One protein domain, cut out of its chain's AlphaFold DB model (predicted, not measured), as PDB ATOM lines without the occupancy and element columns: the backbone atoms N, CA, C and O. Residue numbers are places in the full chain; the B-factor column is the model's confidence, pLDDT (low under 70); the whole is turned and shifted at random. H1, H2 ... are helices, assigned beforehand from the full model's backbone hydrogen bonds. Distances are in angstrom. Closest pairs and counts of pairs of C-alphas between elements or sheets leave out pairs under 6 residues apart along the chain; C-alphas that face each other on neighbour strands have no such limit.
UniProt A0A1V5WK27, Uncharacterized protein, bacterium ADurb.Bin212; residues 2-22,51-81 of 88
ATOM      1  N   PHE A   2     101.379 131.055 115.415       89.81
ATOM      2  CA  PHE A   2     100.955 131.322 114.033       89.81
ATOM      3  C   PHE A   2     100.364 132.730 113.900       89.81
ATOM      4  O   PHE A   2      99.996 133.336 114.901       89.81
ATOM      5  N   ASP A   3     100.343 133.252 112.677       94.19
ATOM      6  CA  ASP A   3      99.716 134.533 112.354       94.19
ATOM      7  C   ASP A   3      98.245 134.290 111.993       94.19
ATOM      8  O   ASP A   3      97.944 133.658 110.982       94.19
ATOM      9  N   GLU A   4      97.340 134.778 112.840       94.12
ATOM     10  CA  GLU A   4      95.892 134.560 112.726       94.12
ATOM     11  C   GLU A   4      95.251 135.317 111.553       94.12
ATOM     12  O   GLU A   4      94.090 135.079 111.222       94.12
ATOM     13  N   GLN A   5      95.998 136.195 110.875       94.25
ATOM     14  CA  GLN A   5      95.525 136.844 109.656       94.25
ATOM     15  C   GLN A   5      95.443 135.864 108.469       94.25
ATOM     16  O   GLN A   5      94.709 136.116 107.508       94.25
ATOM     17  N   PHE A   6      96.148 134.730 108.538       95.25
ATOM     18  CA  PHE A   6      95.949 133.605 107.627       95.25
ATOM     19  C   PHE A   6      94.733 132.783 108.070       95.25
ATOM     20  O   PHE A   6      94.848 131.787 108.780       95.25
ATOM     21  N   TYR A   7      93.543 133.222 107.659       92.31
ATOM     22  CA  TYR A   7      92.278 132.567 107.991       92.31
ATOM     23  C   TYR A   7      91.498 132.166 106.728       92.31
ATOM     24  O   TYR A   7      91.398 132.961 105.789       92.31
ATOM     25  N   PRO A   8      90.880 130.968 106.683       90.06
ATOM     26  CA  PRO A   8      90.816 129.928 107.726       90.06
ATOM     27  C   PRO A   8      92.056 129.018 107.803       90.06
ATOM     28  O   PRO A   8      92.023 127.995 108.479       90.06
ATOM     29  N   GLY A   9      93.115 129.372 107.081       86.81
ATOM     30  CA  GLY A   9      94.374 128.646 106.937       86.81
ATOM     31  C   GLY A   9      94.950 128.921 105.547       86.81
ATOM     32  O   GLY A   9      94.403 129.759 104.826       86.81
ATOM     33  N   TYR A  10      95.961 128.151 105.148       90.25
ATOM     34  CA  TYR A  10      96.849 128.381 104.002       90.25
ATOM     35  C   TYR A  10      97.790 129.592 104.149       90.25
ATOM     36  O   TYR A  10      97.362 130.707 104.441       90.25
ATOM     37  N   TYR A  11      99.071 129.367 103.817       94.62
ATOM     38  CA  TYR A  11     100.222 130.276 103.959       94.62
ATOM     39  C   TYR A  11     100.735 130.509 105.397       94.62
ATOM     40  O   TYR A  11     101.846 131.026 105.544       94.62
ATOM     41  N   GLU A  12     100.030 130.095 106.456       94.69
ATOM     42  CA  GLU A  12     100.522 130.184 107.843       94.69
ATOM     43  C   GLU A  12     101.730 129.281 108.114       94.69
ATOM     44  O   GLU A  12     102.611 129.628 108.903       94.69
ATOM     45  N   ASP A  13     101.789 128.131 107.446       91.44
ATOM     46  CA  ASP A  13     102.892 127.176 107.506       91.44
ATOM     47  C   ASP A  13     104.125 127.718 106.778       91.44
ATOM     48  O   ASP A  13     105.238 127.658 107.307       91.44
ATOM     49  N   ASN A  14     103.930 128.332 105.607       93.88
ATOM     50  CA  ASN A  14     104.977 129.050 104.891       93.88
ATOM     51  C   ASN A  14     105.495 130.237 105.709       93.88
ATOM     52  O   ASN A  14     106.704 130.457 105.769       93.88
ATOM     53  N   ASP A  15     104.604 130.998 106.349       95.62
ATOM     54  CA  ASP A  15     104.965 132.134 107.200       95.62
ATOM     55  C   ASP A  15     105.787 131.680 108.404       95.62
ATOM     56  O   ASP A  15     106.840 132.244 108.709       95.62
ATOM     57  N   PHE A  16     105.329 130.627 109.076       92.31
ATOM     58  CA  PHE A  16     106.028 130.049 110.209       92.31
ATOM     59  C   PHE A  16     107.389 129.476 109.803       92.31
ATOM     60  O   PHE A  16     108.396 129.779 110.444       92.31
ATOM     61  N   GLY A  17     107.448 128.720 108.705       90.44
ATOM     62  CA  GLY A  17     108.690 128.177 108.160       90.44
ATOM     63  C   GLY A  17     109.695 129.266 107.786       90.44
ATOM     64  O   GLY A  17     110.880 129.151 108.110       90.44
ATOM     65  N   TYR A  18     109.236 130.364 107.179       93.31
ATOM     66  CA  TYR A  18     110.100 131.496 106.853       93.31
ATOM     67  C   TYR A  18     110.627 132.199 108.113       93.31
ATOM     68  O   TYR A  18     111.820 132.487 108.202       93.31
ATOM     69  N   ARG A  19     109.794 132.381 109.145       92.94
ATOM     70  CA  ARG A  19     110.244 132.913 110.446       92.94
ATOM     71  C   ARG A  19     111.275 132.014 111.125       92.94
ATOM     72  O   ARG A  19     112.257 132.524 111.658       92.94
ATOM     73  N   LEU A  20     111.104 130.693 111.073       88.94
ATOM     74  CA  LEU A  20     112.102 129.747 111.584       88.94
ATOM     75  C   LEU A  20     113.422 129.822 110.806       88.94
ATOM     76  O   LEU A  20     114.493 129.713 111.403       88.94
ATOM     77  N   LYS A  21     113.359 130.031 109.485       88.69
ATOM     78  CA  LYS A  21     114.538 130.284 108.647       88.69
ATOM     79  C   LYS A  21     115.251 131.571 109.063       88.69
ATOM     80  O   LYS A  21     116.460 131.528 109.264       88.69
ATOM     81  N   LEU A  22     114.526 132.678 109.232       91.44
ATOM     82  CA  LEU A  22     115.094 133.959 109.677       91.44
ATOM     83  C   LEU A  22     115.703 133.876 111.085       91.44
ATOM     84  O   LEU A  22     116.729 134.493 111.344       91.44
ATOM     85  N   LYS A  51      84.356 121.704  98.858       84.75
ATOM     86  CA  LYS A  51      83.382 121.369  97.807       84.75
ATOM     87  C   LYS A  51      81.937 121.607  98.240       84.75
ATOM     88  O   LYS A  51      81.117 121.968  97.405       84.75
ATOM     89  N   SER A  52      81.622 121.427  99.522       87.38
ATOM     90  CA  SER A  52      80.287 121.696 100.065       87.38
ATOM     91  C   SER A  52      79.983 123.187 100.216       87.38
ATOM     92  O   SER A  52      78.833 123.545 100.449       87.38
ATOM     93  N   GLY A  53      80.993 124.059 100.115       84.69
ATOM     94  CA  GLY A  53      80.842 125.500 100.309       84.69
ATOM     95  C   GLY A  53      80.651 125.930 101.767       84.69
ATOM     96  O   GLY A  53      80.468 127.119 102.014       84.69
ATOM     97  N   LEU A  54      80.731 125.001 102.732       86.19
ATOM     98  CA  LEU A  54      80.662 125.311 104.168       86.19
ATOM     99  C   LEU A  54      81.789 126.251 104.610       86.19
ATOM    100  O   LEU A  54      81.614 127.041 105.533       86.19
ATOM    101  N   ILE A  55      82.941 126.166 103.943       85.12
ATOM    102  CA  ILE A  55      84.063 127.081 104.125       85.12
ATOM    103  C   ILE A  55      84.430 127.653 102.763       85.12
ATOM    104  O   ILE A  55      84.669 126.914 101.805       85.12
ATOM    105  N   ARG A  56      84.529 128.980 102.689       87.69
ATOM    106  CA  ARG A  56      85.012 129.681 101.502       87.69
ATOM    107  C   ARG A  56      86.388 130.262 101.782       87.69
ATOM    108  O   ARG A  56      86.521 131.202 102.558       87.69
ATOM    109  N   VAL A  57      87.399 129.717 101.119       90.62
ATOM    110  CA  VAL A  57      88.778 130.202 101.226       90.62
ATOM    111  C   VAL A  57      89.061 131.183 100.096       90.62
ATOM    112  O   VAL A  57      88.760 130.915  98.932       90.62
ATOM    113  N   ARG A  58      89.642 132.332 100.441       93.25
ATOM    114  CA  ARG A  58      90.114 133.343  99.490       93.25
ATOM    115  C   ARG A  58      91.623 133.224  99.326       93.25
ATOM    116  O   ARG A  58      92.384 134.002  99.893       93.25
ATOM    117  N   PHE A  59      92.040 132.205  98.573       93.31
ATOM    118  CA  PHE A  59      93.453 131.896  98.325       93.31
ATOM    119  C   PHE A  59      94.222 133.084  97.740       93.31
ATOM    120  O   PHE A  59      95.375 133.305  98.097       93.31
ATOM    121  N   ASP A  60      93.559 133.870  96.893       96.25
ATOM    122  CA  ASP A  60      94.078 135.106  96.315       96.25
ATOM    123  C   ASP A  60      94.463 136.125  97.397       96.25
ATOM    124  O   ASP A  60      95.582 136.633  97.408       96.25
ATOM    125  N   LEU A  61      93.571 136.355  98.365       96.62
ATOM    126  CA  LEU A  61      93.799 137.328  99.434       96.62
ATOM    127  C   LEU A  61      94.884 136.874 100.414       96.62
ATOM    128  O   LEU A  61      95.661 137.700 100.892       96.62
ATOM    129  N   LEU A  62      94.955 135.573 100.698       97.00
ATOM    130  CA  LEU A  62      95.982 134.989 101.565       97.00
ATOM    131  C   LEU A  62      97.365 135.059 100.910       97.00
ATOM    132  O   LEU A  62      98.337 135.465 101.546       97.00
ATOM    133  N   GLN A  63      97.437 134.755  99.614       97.12
ATOM    134  CA  GLN A  63      98.650 134.907  98.819       97.12
ATOM    135  C   GLN A  63      99.117 136.366  98.768       97.12
ATOM    136  O   GLN A  63     100.303 136.650  98.953       97.12
ATOM    137  N   ASP A  64      98.204 137.307  98.529       97.56
ATOM    138  CA  ASP A  64      98.540 138.729  98.503       97.56
ATOM    139  C   ASP A  64      98.934 139.252  99.887       97.56
ATOM    140  O   ASP A  64      99.839 140.081  99.997       97.56
ATOM    141  N   TYR A  65      98.323 138.750 100.962       97.69
ATOM    142  CA  TYR A  65      98.765 139.037 102.324       97.69
ATOM    143  C   TYR A  65     100.195 138.540 102.568       97.69
ATOM    144  O   TYR A  65     101.035 139.335 102.994       97.69
ATOM    145  N   TYR A  66     100.511 137.296 102.197       98.06
ATOM    146  CA  TYR A  66     101.869 136.758 102.296       98.06
ATOM    147  C   TYR A  66     102.879 137.620 101.527       98.06
ATOM    148  O   TYR A  66     103.908 138.021 102.068       98.06
ATOM    149  N   LYS A  67     102.555 137.989 100.281       98.06
ATOM    150  CA  LYS A  67     103.401 138.858  99.451       98.06
ATOM    151  C   LYS A  67     103.607 140.238 100.062       98.06
ATOM    152  O   LYS A  67     104.716 140.755 100.000       98.06
ATOM    153  N   ARG A  68     102.570 140.850 100.644       97.69
ATOM    154  CA  ARG A  68     102.712 142.133 101.353       97.69
ATOM    155  C   ARG A  68     103.605 141.995 102.581       97.69
ATOM    156  O   ARG A  68     104.412 142.880 102.839       97.69
ATOM    157  N   LYS A  69     103.477 140.886 103.310       97.50
ATOM    158  CA  LYS A  69     104.256 140.615 104.516       97.50
ATOM    159  C   LYS A  69     105.727 140.335 104.221       97.50
ATOM    160  O   LYS A  69     106.578 140.843 104.938       97.50
ATOM    161  N   TRP A  70     106.038 139.581 103.170       97.88
ATOM    162  CA  TRP A  70     107.396 139.079 102.923       97.88
ATOM    163  C   TRP A  70     108.039 139.571 101.624       97.88
ATOM    164  O   TRP A  70     109.179 139.229 101.317       97.88
ATOM    165  N   GLY A  71     107.340 140.384 100.835       97.56
ATOM    166  CA  GLY A  71     107.856 140.975  99.595       97.56
ATOM    167  C   GLY A  71     107.938 139.999  98.416       97.56
ATOM    168  O   GLY A  71     108.447 140.359  97.352       97.56
ATOM    169  N   GLY A  72     107.436 138.773  98.583       97.31
ATOM    170  CA  GLY A  72     107.478 137.704  97.590       97.31
ATOM    171  C   GLY A  72     106.638 136.493  97.996       97.31
ATOM    172  O   GLY A  72     106.002 136.498  99.046       97.31
ATOM    173  N   LEU A  73     106.600 135.481  97.130       97.50
ATOM    174  CA  LEU A  73     105.971 134.184  97.413       97.50
ATOM    175  C   LEU A  73     106.915 133.285  98.228       97.50
ATOM    176  O   LEU A  73     108.111 133.578  98.262       97.50
ATOM    177  N   PRO A  74     106.416 132.183  98.824       95.50
ATOM    178  CA  PRO A  74     107.261 131.221  99.521       95.50
ATOM    179  C   PRO A  74     108.484 130.803  98.686       95.50
ATOM    180  O   PRO A  74     108.364 130.488  97.498       95.50
ATOM    181  N   GLY A  75     109.668 130.850  99.292       94.31
ATOM    182  CA  GLY A  75     110.962 130.597  98.646       94.31
ATOM    183  C   GLY A  75     111.535 131.763  97.827       94.31
ATOM    184  O   GLY A  75     112.680 131.679  97.390       94.31
ATOM    185  N   ASN A  76     110.772 132.840  97.625       97.62
ATOM    186  CA  ASN A  76     111.164 134.053  96.899       97.62
ATOM    187  C   ASN A  76     110.931 135.321  97.744       97.62
ATOM    188  O   ASN A  76     110.691 136.403  97.200       97.62
ATOM    189  N   GLU A  77     110.939 135.187  99.069       97.88
ATOM    190  CA  GLU A  77     110.746 136.287 100.009       97.88
ATOM    191  C   GLU A  77     111.900 137.299  99.915       97.88
ATOM    192  O   GLU A  77     113.066 136.924  99.767       97.88
ATOM    193  N   LYS A  78     111.580 138.593 100.020       97.12
ATOM    194  CA  LYS A  78     112.544 139.704  99.929       97.12
ATOM    195  C   LYS A  78     112.768 140.410 101.259       97.12
ATOM    196  O   LYS A  78     113.831 140.987 101.466       97.12
ATOM    197  N   PHE A  79     111.765 140.408 102.133       97.44
ATOM    198  CA  PHE A  79     111.815 141.130 103.397       97.44
ATOM    199  C   PHE A  79     112.271 140.204 104.516       97.44
ATOM    200  O   PHE A  79     111.724 139.121 104.686       97.44
ATOM    201  N   ILE A  80     113.229 140.667 105.314       95.69
ATOM    202  CA  ILE A  80     113.688 139.964 106.522       95.69
ATOM    203  C   ILE A  80     112.904 140.372 107.778       95.69
ATOM    204  O   ILE A  80     113.034 139.742 108.822       95.69
ATOM    205  N   ILE A  81     112.072 141.411 107.673       94.69
ATOM    206  CA  ILE A  81     111.151 141.884 108.711       94.69
ATOM    207  C   ILE A  81     109.757 141.973 108.068       94.69
ATOM    208  O   ILE A  81     109.658 142.448 106.931       94.69
TER     209      ILE A  81
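Overview. This is residues 2 to 22 and 51 to 81 of the 88 residues of an uncharacterized protein of bacterium ADurb.Bin212 (UniProt A0A1V5WK27). Two helices, H2 and H1, lie side by side and run the same way, loosely paired. An arm of residues 51 to 55 reaches out beyond the end where H2 begins and adds to the length, while residues 71 to 81 loop about the other end of H2. The printed part has 52 residues with two named helices, H1 then H2, and no named strand; it is all helix by class, though under half of the residues are in named elements. It is only just compact, close to loose, with a radius of gyration of the C-alphas of 11.7 A and spans of 38 by 18 by 16 A.

Along the chain. H2, residues 59 to 70, measures 16.3 A from C-alpha 59 at (93.453, 131.896, 98.325) to C-alpha 70. H1, residues 12 to 22, measures 15.2 A and ends with C-alpha 22 at (115.094, 133.959, 109.677).

Arrangement. H2 and H1 are close but not clearly touching; their closest C-alphas, of Tyr 66 and Asp 15, are 7.4 A apart. They have a shallow tilt of 16 degrees, the same way. In H1 and H2 every O i to N i+4 pair is within hydrogen-bond range.

Size, cuts and confidence. The C-alphas of Ser 52 and Ile 80, the two farthest apart, are 38.6 A apart. Residues 23 to 50 are not printed, and the gap from C-alpha 22 to C-alpha 51 is 36.1 A. No printed residue is under 70 in pLDDT.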